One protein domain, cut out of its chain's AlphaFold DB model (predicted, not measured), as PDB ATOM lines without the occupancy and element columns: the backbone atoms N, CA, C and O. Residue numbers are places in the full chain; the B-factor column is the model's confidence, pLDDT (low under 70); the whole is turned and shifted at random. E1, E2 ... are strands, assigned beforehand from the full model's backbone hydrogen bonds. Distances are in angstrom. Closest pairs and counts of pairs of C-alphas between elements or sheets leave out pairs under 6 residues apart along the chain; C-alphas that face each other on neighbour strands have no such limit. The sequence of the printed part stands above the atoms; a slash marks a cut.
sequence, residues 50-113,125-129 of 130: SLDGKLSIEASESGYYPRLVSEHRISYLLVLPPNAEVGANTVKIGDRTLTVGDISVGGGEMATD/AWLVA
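Overview. This is residues 50 to 113 and 125 to 129 of the 130 residues of an uncharacterized protein of Rarobacter incanus (UniProt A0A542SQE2). This is a small closed barrel of five strands, E1, E2, E3, E7 and E6 round the ring, with a separate two-strand hairpin, E4 and E5, at one end, where the long hairpin of E1 and E2 also reaches out. The barrel is weakest between E3 and E7, where no backbone N and O are within hydrogen-bond range. The printed part has 69 residues, with seven named strands, E1 to E7 in order, and no named helix: the class is all strand. The barrel is mixed, and E4 and E5 are antiparallel. The whole is compact, with a radius of gyration of the C-alphas of 11.7 A, and rounded, spanning 30 by 27 by 25 A.

Arrangement. Start at E1, residues 50 to 60, which bends by 61 degrees at residue 53. On one side of it look for E2, residues 63 to 70, antiparallel at 149 degrees, with N 56 and O 67 2.9 A apart. E3, residues 75 to 78, completes a meander, each strand the antiparallel neighbour of the one before; N 76 and O 68 are 2.8 A apart. Next come E4, residues 90 to 93, and E5, residues 96 to 99, an antiparallel hairpin at 163 degrees, with N 98 and O 91 2.8 A apart. The short stretch 85 to 86 pairs antiparallel with residues 91 to 92 of E4. The closest C-alphas of E1 and E5, those of Leu 55 and Thr 99, are 7.3 A apart; E3 and E4 are apart. E6, residues 101 to 109, bends by 67 degrees at residue 106; its residues 101 to 106 pair with E1, antiparallel, with N 103 and O 53 2.8 A apart. Its residues 106 to 109 pair with E7, residues 126 to 129, antiparallel, with N 129 and O 106 2.8 A apart. E7 is parallel to E3 at 41 degrees; C-alphas 78 and 128 face each other at 5.1 A.

Along the chain. Find C-alpha 50 at (146.408, 16.153, 86.716); from there E1 runs 28.5 A. E2 runs 22.9 A, E3 9.4 A, E4 10.0 A, E5 10.1 A and E6, from C-alpha 101 at (155.268, 16.758, 73.150), 22.3 A. E7 runs 9.7 A to C-alpha 129 at (155.258, 18.586, 89.658).

Size, cuts and confidence. The two C-alphas farthest apart, those of Asn 89 and Asp 113, are 34.6 A apart. Residues 114 to 124 are not printed, and C-alphas 113 and 125 are 12.0 A apart across the cut. The link from E3 to E4 is long, with 11 residues. Look at the B-factor column: the mean pLDDT of the printed part is 73.6, and residues 106 to 113 and 125 to 129 are among those under 70.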
ATOM      1  N   SER A  50     145.728  16.542  87.953       62.75
ATOM      2  CA  SER A  50     146.408  16.153  86.716       62.75
ATOM      3  C   SER A  50     146.266  17.289  85.714       62.75
ATOM      4  O   SER A  50     145.153  17.769  85.483       62.75
ATOM      5  N   LEU A  51     147.376  17.710  85.120       70.50
ATOM      6  CA  LEU A  51     147.401  18.730  84.087       70.50
ATOM      7  C   LEU A  51     147.951  18.130  82.797       70.50
ATOM      8  O   LEU A  51     149.124  17.766  82.704       70.50
ATOM      9  N   ASP A  52     147.081  18.063  81.797       80.50
ATOM     10  CA  ASP A  52     147.446  17.661  80.448       80.50
ATOM     11  C   ASP A  52     147.906  18.884  79.651       80.50
ATOM     12  O   ASP A  52     147.289  19.957  79.665       80.50
ATOM     13  N   GLY A  53     149.019  18.732  78.941       83.94
ATOM     14  CA  GLY A  53     149.545  19.803  78.111       83.94
ATOM     15  C   GLY A  53     150.707  19.369  77.240       83.94
ATOM     16  O   GLY A  53     151.124  18.214  77.219       83.94
ATOM     17  N   LYS A  54     151.252  20.333  76.508       89.06
ATOM     18  CA  LYS A  54     152.428  20.151  75.665       89.06
ATOM     19  C   LYS A  54     153.663  20.655  76.379       89.06
ATOM     20  O   LYS A  54     153.763  21.850  76.660       89.06
ATOM     21  N   LEU A  55     154.608  19.757  76.630       88.06
ATOM     22  CA  LEU A  55     155.955  20.120  77.037       88.06
ATOM     23  C   LEU A  55     156.663  20.779  75.860       88.06
ATOM     24  O   LEU A  55     156.840  20.156  74.811       88.06
ATOM     25  N   SER A  56     157.103  22.013  76.055       85.88
ATOM     26  CA  SER A  56     158.070  22.687  75.197       85.88
ATOM     27  C   SER A  56     159.325  23.005  75.998       85.88
ATOM     28  O   SER A  56     159.273  23.182  77.214       85.88
ATOM     29  N   ILE A  57     160.470  23.064  75.322       84.38
ATOM     30  CA  ILE A  57     161.741  23.445  75.935       84.38
ATOM     31  C   ILE A  57     162.349  24.553  75.087       84.38
ATOM     32  O   ILE A  57     162.599  24.376  73.896       84.38
ATOM     33  N   GLU A  58     162.550  25.711  75.703       80.88
ATOM     34  CA  GLU A  58     163.152  26.874  75.057       80.88
ATOM     35  C   GLU A  58     164.635  26.945  75.421       80.88
ATOM     36  O   GLU A  58     164.996  26.911  76.596       80.88
ATOM     37  N   ALA A  59     165.503  27.049  74.416       77.06
ATOM     38  CA  ALA A  59     166.917  27.313  74.641       77.06
ATOM     39  C   ALA A  59     167.143  28.812  74.885       77.06
ATOM     40  O   ALA A  59     166.582  29.658  74.186       77.06
ATOM     41  N   SER A  60     168.004  29.135  75.839       75.38
ATOM     42  CA  SER A  60     168.555  30.472  76.040       75.38
ATOM     43  C   SER A  60     170.074  30.389  76.215       75.38
ATOM     44  O   SER A  60     170.645  29.302  76.311       75.38
ATOM     45  N   GLU A  61     170.740  31.541  76.291       70.69
ATOM     46  CA  GLU A  61     172.183  31.623  76.563       70.69
ATOM     47  C   GLU A  61     172.589  30.939  77.881       70.69
ATOM     48  O   GLU A  61     173.734  30.525  78.038       70.69
ATOM     49  N   SER A  62     171.647  30.802  78.819       68.50
ATOM     50  CA  SER A  62     171.867  30.260  80.159       68.50
ATOM     51  C   SER A  62     171.316  28.844  80.367       68.50
ATOM     52  O   SER A  62     171.416  28.326  81.479       68.50
ATOM     53  N   GLY A  63     170.747  28.201  79.337       74.19
ATOM     54  CA  GLY A  63     170.316  26.799  79.410       74.19
ATOM     55  C   GLY A  63     168.984  26.493  78.724       74.19
ATOM     56  O   GLY A  63     168.592  27.154  77.765       74.19
ATOM     57  N   TYR A  64     168.292  25.464  79.216       79.06
ATOM     58  CA  TYR A  64     167.058  24.928  78.637       79.06
ATOM     59  C   TYR A  64     165.877  25.086  79.587       79.06
ATOM     60  O   TYR A  64     165.898  24.531  80.677       79.06
ATOM     61  N   TYR A  65     164.834  25.794  79.165       78.06
ATOM     62  CA  TYR A  65     163.718  26.215  80.008       78.06
ATOM     63  C   TYR A  65     162.460  25.425  79.636       78.06
ATOM     64  O   TYR A  65     161.851  25.714  78.601       78.06
ATOM     65  N   PRO A  66     162.058  24.423  80.437       80.31
ATOM     66  CA  PRO A  66     160.871  23.641  80.153       80.31
ATOM     67  C   PRO A  66     159.607  24.408  80.551       80.31
ATOM     68  O   PRO A  66     159.528  25.032  81.613       80.31
ATOM     69  N   ARG A  67     158.592  24.341  79.694       82.69
ATOM     70  CA  ARG A  67     157.268  24.927  79.906       82.69
ATOM     71  C   ARG A  67     156.204  23.902  79.563       82.69
ATOM     72  O   ARG A  67     156.385  23.097  78.653       82.69
ATOM     73  N   LEU A  68     155.076  23.975  80.254       81.44
ATOM     74  CA  LEU A  68     153.889  23.212  79.894       81.44
ATOM     75  C   LEU A  68     152.838  24.162  79.325       81.44
ATOM     76  O   LEU A  68     152.447  25.124  79.980       81.44
ATOM     77  N   VAL A  69     152.359  23.887  78.117       84.06
ATOM     78  CA  VAL A  69     151.281  24.656  77.488       84.06
ATOM     79  C   VAL A  69     150.012  23.815  77.476       84.06
ATOM     80  O   VAL A  69     149.959  22.789  76.804       84.06
ATOM     81  N   SER A  70     148.984  24.244  78.204       80.38
ATOM     82  CA  SER A  70     147.681  23.555  78.207       80.38
ATOM     83  C   SER A  70     146.929  23.694  76.883       80.38
ATOM     84  O   SER A  70     147.244  24.543  76.044       80.38
ATOM     85  N   GLU A  71     145.854  22.921  76.729       79.31
ATOM     86  CA  GLU A  71     144.922  23.023  75.596       79.31
ATOM     87  C   GLU A  71     144.329  24.434  75.428       79.31
ATOM     88  O   GLU A  71     144.113  24.904  74.309       79.31
ATOM     89  N   HIS A  72     144.150  25.161  76.535       77.50
ATOM     90  CA  HIS A  72     143.683  26.550  76.549       77.50
ATOM     91  C   HIS A  72     144.788  27.576  76.232       77.50
ATOM     92  O   HIS A  72     144.562  28.780  76.339       77.50
ATOM     93  N   ARG A  73     145.978  27.115  75.821       77.06
ATOM     94  CA  ARG A  73     147.185  27.916  75.539       77.06
ATOM     95  C   ARG A  73     147.715  28.709  76.729       77.06
ATOM     96  O   ARG A  73     148.449  29.679  76.548       77.06
ATOM     97  N   ILE A  74     147.368  28.292  77.942       77.19
ATOM     98  CA  ILE A  74     147.971  28.848  79.148       77.19
ATOM     99  C   ILE A  74     149.341  28.192  79.303       77.19
ATOM    100  O   ILE A  74     149.438  26.962  79.277       77.19
ATOM    101  N   SER A  75     150.376  29.026  79.400       74.12
ATOM    102  CA  SER A  75     151.761  28.603  79.595       74.12
ATOM    103  C   SER A  75     152.078  28.582  81.081       74.12
ATOM    104  O   SER A  75     151.928  29.593  81.770       74.12
ATOM    105  N   TYR A  76     152.526  27.429  81.553       72.19
ATOM    106  CA  TYR A  76     152.886  27.170  82.933       72.19
ATOM    107  C   TYR A  76     154.380  26.885  83.030       72.19
ATOM    108  O   TYR A  76     154.971  26.237  82.157       72.19
ATOM    109  N   LEU A  77     155.001  27.380  84.099       68.94
ATOM    110  CA  LEU A  77     156.381  27.039  84.410       68.94
ATOM    111  C   LEU A  77     156.410  25.617  84.977       68.94
ATOM    112  O   LEU A  77     155.724  25.324  85.954       68.94
ATOM    113  N   LEU A  78     157.209  24.737  84.372       71.06
ATOM    114  CA  LEU A  78     157.434  23.410  84.931       71.06
ATOM    115  C   LEU A  78     158.435  23.540  86.081       71.06
ATOM    116  O   LEU A  78     159.583  23.928  85.855       71.06
ATOM    117  N   VAL A  79     158.002  23.243  87.306       68.38
ATOM    118  CA  VAL A  79     158.869  23.318  88.483       68.38
ATOM    119  C   VAL A  79     159.471  21.953  88.728       68.38
ATOM    120  O   VAL A  79     158.783  20.959  88.937       68.38
ATOM    121  N   LEU A  80     160.792  21.910  88.648       71.69
ATOM    122  CA  LEU A  80     161.539  20.672  88.664       71.69
ATOM    123  C   LEU A  80     162.279  20.511  89.989       71.69
ATOM    124  O   LEU A  80     162.736  21.504  90.565       71.69
ATOM    125  N   PRO A  81     162.426  19.271  90.481       65.00
ATOM    126  CA  PRO A  81     163.247  19.033  91.651       65.00
ATOM    127  C   PRO A  81     164.720  19.372  91.346       65.00
ATOM    128  O   PRO A  81     165.140  19.304  90.188       65.00
ATOM    129  N   PRO A  82     165.539  19.697  92.364       65.06
ATOM    130  CA  PRO A  82     166.929  20.126  92.166       65.06
ATOM    131  C   PRO A  82     167.825  19.126  91.419       65.06
ATOM    132  O   PRO A  82     168.866  19.505  90.891       65.06
ATOM    133  N   ASN A  83     167.445  17.847  91.397       68.00
ATOM    134  CA  ASN A  83     168.159  16.777  90.704       68.00
ATOM    135  C   ASN A  83     167.671  16.537  89.265       68.00
ATOM    136  O   ASN A  83     168.094  15.561  88.648       68.00
ATOM    137  N   ALA A  84     166.751  17.351  88.747       77.12
ATOM    138  CA  ALA A  84     166.284  17.212  87.379       77.12
ATOM    139  C   ALA A  84     167.341  17.680  86.370       77.12
ATOM    140  O   ALA A  84     167.986  18.713  86.552       77.12
ATOM    141  N   GLU A  85     167.460  16.954  85.262       82.88
ATOM    142  CA  GLU A  85     168.317  17.318  84.134       82.88
ATOM    143  C   GLU A  85     167.449  17.761  82.956       82.88
ATOM    144  O   GLU A  85     166.594  17.005  82.489       82.88
ATOM    145  N   VAL A  86     167.674  18.971  82.441       82.44
ATOM    146  CA  VAL A  86     166.940  19.500  81.282       82.44
ATOM    147  C   VAL A  86     167.875  19.598  80.081       82.44
ATOM    148  O   VAL A  86     168.867  20.323  80.112       82.44
ATOM    149  N   GLY A  87     167.538  18.878  79.015       84.19
ATOM    150  CA  GLY A  87     168.180  18.975  77.705       84.19
ATOM    151  C   GLY A  87     167.230  19.549  76.657       84.19
ATOM    152  O   GLY A  87     166.056  19.772  76.929       84.19
ATOM    153  N   ALA A  88     167.714  19.732  75.428       85.44
ATOM    154  CA  ALA A  88     166.960  20.384  74.350       85.44
ATOM    155  C   ALA A  88     165.585  19.762  74.051       85.44
ATOM    156  O   ALA A  88     164.669  20.467  73.642       85.44
ATOM    157  N   ASN A  89     165.439  18.448  74.247       87.50
ATOM    158  CA  ASN A  89     164.222  17.709  73.901       87.50
ATOM    159  C   ASN A  89     163.668  16.864  75.053       87.50
ATOM    160  O   ASN A  89     162.663  16.175  74.874       87.50
ATOM    161  N   THR A  90     164.322  16.874  76.216       89.00
ATOM    162  CA  THR A  90     164.014  15.946  77.307       89.00
ATOM    163  C   THR A  90     164.210  16.569  78.678       89.00
ATOM    164  O   THR A  90     165.153  17.330  78.881       89.00
ATOM    165  N   VAL A  91     163.393  16.145  79.638       85.12
ATOM    166  CA  VAL A  91     163.576  16.401  81.073       85.12
ATOM    167  C   VAL A  91     163.723  15.057  81.789       85.12
ATOM    168  O   VAL A  91     162.834  14.213  81.674       85.12
ATOM    169  N   LYS A  92     164.818  14.838  82.521       86.56
ATOM    170  CA  LYS A  92     165.051  13.621  83.317       86.56
ATOM    171  C   LYS A  92     164.921  13.904  84.804       86.56
ATOM    172  O   LYS A  92     165.433  14.912  85.282       86.56
ATOM    173  N   ILE A  93     164.238  13.019  85.527       80.75
ATOM    174  CA  ILE A  93     163.906  13.181  86.947       80.75
ATOM    175  C   ILE A  93     163.956  11.810  87.612       80.75
ATOM    176  O   ILE A  93     163.031  11.007  87.465       80.75
ATOM    177  N   GLY A  94     165.053  11.520  88.313       81.81
ATOM    178  CA  GLY A  94     165.334  10.150  88.752       81.81
ATOM    179  C   GLY A  94     165.316   9.195  87.552       81.81
ATOM    180  O   GLY A  94     165.988   9.450  86.556       81.81
ATOM    181  N   ASP A  95     164.489   8.150  87.616       81.62
ATOM    182  CA  ASP A  95     164.348   7.153  86.542       81.62
ATOM    183  C   ASP A  95     163.355   7.558  85.434       81.62
ATOM    184  O   ASP A  95     163.183   6.842  84.443       81.62
ATOM    185  N   ARG A  96     162.664   8.698  85.577       79.81
ATOM    186  CA  ARG A  96     161.663   9.164  84.606       79.81
ATOM    187  C   ARG A  96     162.297  10.086  83.575       79.81
ATOM    188  O   ARG A  96     163.081  10.967  83.910       79.81
ATOM    189  N   THR A  97     161.901   9.918  82.314       87.94
ATOM    190  CA  THR A  97     162.275  10.811  81.208       87.94
ATOM    191  C   THR A  97     161.013  11.321  80.523       87.94
ATOM    192  O   THR A  97     160.232  10.535  79.990       87.94
ATOM    193  N   LEU A  98     160.823  12.637  80.525       87.44
ATOM    194  CA  LEU A  98     159.795  13.334  79.759       87.44
ATOM    195  C   LEU A  98     160.408  13.815  78.445       87.44
ATOM    196  O   LEU A  98     161.532  14.312  78.435       87.44
ATOM    197  N   THR A  99     159.671  13.687  77.347       90.38
ATOM    198  CA  THR A  99     160.085  14.170  76.020       90.38
ATOM    199  C   THR A  99     159.166  15.310  75.599       90.38
ATOM    200  O   THR A  99     157.989  15.301  75.954       90.38
ATOM    201  N   VAL A 100     159.694  16.288  74.858       88.75
ATOM    202  CA  VAL A 100     158.892  17.350  74.228       88.75
ATOM    203  C   VAL A 100     157.705  16.738  73.479       88.75
ATOM    204  O   VAL A 100     157.867  15.774  72.730       88.75
ATOM    205  N   GLY A 101     156.517  17.310  73.670       89.00
ATOM    206  CA  GLY A 101     155.268  16.758  73.150       89.00
ATOM    207  C   GLY A 101     154.169  16.709  74.204       89.00
ATOM    208  O   GLY A 101     154.261  17.368  75.237       89.00
ATOM    209  N   ASP A 102     153.111  15.959  73.913       90.00
ATOM    210  CA  ASP A 102     151.982  15.797  74.827       90.00
ATOM    211  C   ASP A 102     152.418  15.004  76.066       90.00
ATOM    212  O   ASP A 102     152.918  13.881  75.958       90.00
ATOM    213  N   ILE A 103     152.242  15.600  77.245       83.12
ATOM    214  CA  ILE A 103     152.529  14.981  78.536       83.12
ATOM    215  C   ILE A 103     151.378  15.223  79.510       83.12
ATOM    216  O   ILE A 103     150.666  16.224  79.432       83.12
ATOM    217  N   SER A 104     151.244  14.302  80.458       80.44
ATOM    218  CA  SER A 104     150.392  14.463  81.629       80.44
ATOM    219  C   SER A 104     151.285  14.501  82.857       80.44
ATOM    220  O   SER A 104     152.182  13.665  83.009       80.44
ATOM    221  N   VAL A 105     151.085  15.509  83.690       70.94
ATOM    222  CA  VAL A 105     151.918  15.797  84.858       70.94
ATOM    223  C   VAL A 105     151.026  16.175  86.023       70.94
ATOM    224  O   VAL A 105     149.958  16.761  85.837       70.94
ATOM    225  N   GLY A 106     151.456  15.829  87.232       65.75
ATOM    226  CA  GLY A 106     150.827  16.364  88.429       65.75
ATOM    227  C   GLY A 106     151.092  17.864  88.537       65.75
ATOM    228  O   GLY A 106     152.052  18.406  87.985       65.75
ATOM    229  N   GLY A 107     150.240  18.582  89.244       60.62
ATOM    230  CA  GLY A 107     150.472  19.991  89.499       60.62
ATOM    231  C   GLY A 107     149.385  20.586  90.358       60.62
ATOM    232  O   GLY A 107     148.328  19.992  90.547       60.62
ATOM    233  N   GLY A 108     149.660  21.775  90.868       51.66
ATOM    234  CA  GLY A 108     148.723  22.496  91.699       51.66
ATOM    235  C   GLY A 108     148.947  23.999  91.640       51.66
ATOM    236  O   GLY A 108     150.062  24.484  91.430       51.66
ATOM    237  N   GLU A 109     147.861  24.748  91.801       46.28
ATOM    238  CA  GLU A 109     147.907  26.197  91.947       46.28
ATOM    239  C   GLU A 109     148.520  26.539  93.312       46.28
ATOM    240  O   GLU A 109     147.971  26.168  94.352       46.28
ATOM    241  N   MET A 110     149.664  27.230  93.328       45.75
ATOM    242  CA  MET A 110     150.169  27.822  94.564       45.75
ATOM    243  C   MET A 110     149.378  29.103  94.807       45.75
ATOM    244  O   MET A 110     149.534  30.081  94.075       45.75
ATOM    245  N   ALA A 111     148.506  29.094  95.814       43.41
ATOM    246  CA  ALA A 111     147.866  30.310  96.285       43.41
ATOM    247  C   ALA A 111     148.951  31.212  96.893       43.41
ATOM    248  O   ALA A 111     149.451  30.948  97.983       43.41
ATOM    249  N   THR A 112     149.370  32.240  96.159       41.66
ATOM    250  CA  THR A 112     150.286  33.260  96.673       41.66
ATOM    251  C   THR A 112     149.570  34.050  97.770       41.66
ATOM    252  O   THR A 112     148.440  34.495  97.557       41.66
ATOM    253  N   ASP A 113     150.211  34.207  98.931       38.75
ATOM    254  CA  ASP A 113     149.671  34.937 100.080       38.75
ATOM    255  C   ASP A 113     149.097  36.300  99.670       38.75
ATOM    256  O   ASP A 113     149.760  37.134  99.048       38.75
ATOM    257  N   ALA A 125     151.080  31.538  89.749       44.31
ATOM    258  CA  ALA A 125     152.088  30.703  89.121       44.31
ATOM    259  C   ALA A 125     151.688  29.250  89.383       44.31
ATOM    260  O   ALA A 125     151.791  28.756  90.503       44.31
ATOM    261  N   TRP A 126     151.183  28.570  88.358       43.09
ATOM    262  CA  TRP A 126     150.942  27.136  88.454       43.09
ATOM    263  C   TRP A 126     152.274  26.412  88.562       43.09
ATOM    264  O   TRP A 126     153.157  26.599  87.720       43.09
ATOM    265  N   LEU A 127     152.396  25.592  89.600       51.28
ATOM    266  CA  LEU A 127     153.557  24.755  89.833       51.28
ATOM    267  C   LEU A 127     153.189  23.353  89.371       51.28
ATOM    268  O   LEU A 127     152.254  22.729  89.872       51.28
ATOM    269  N   VAL A 128     153.903  22.881  88.363       51.53
ATOM    270  CA  VAL A 128     153.692  21.554  87.798       51.53
ATOM    271  C   VAL A 128     154.787  20.645  88.340       51.53
ATOM    272  O   VAL A 128     155.963  20.953  88.155       51.53
ATOM    273  N   ALA A 129     154.391  19.573  89.028       47.19
ATOM    274  CA  ALA A 129     155.258  18.586  89.658       47.19
ATOM    275  C   ALA A 129     155.097  17.224  88.937       47.19
ATOM    276  O   ALA A 129     153.994  16.685  88.872       47.19
TER     277      ALA A 129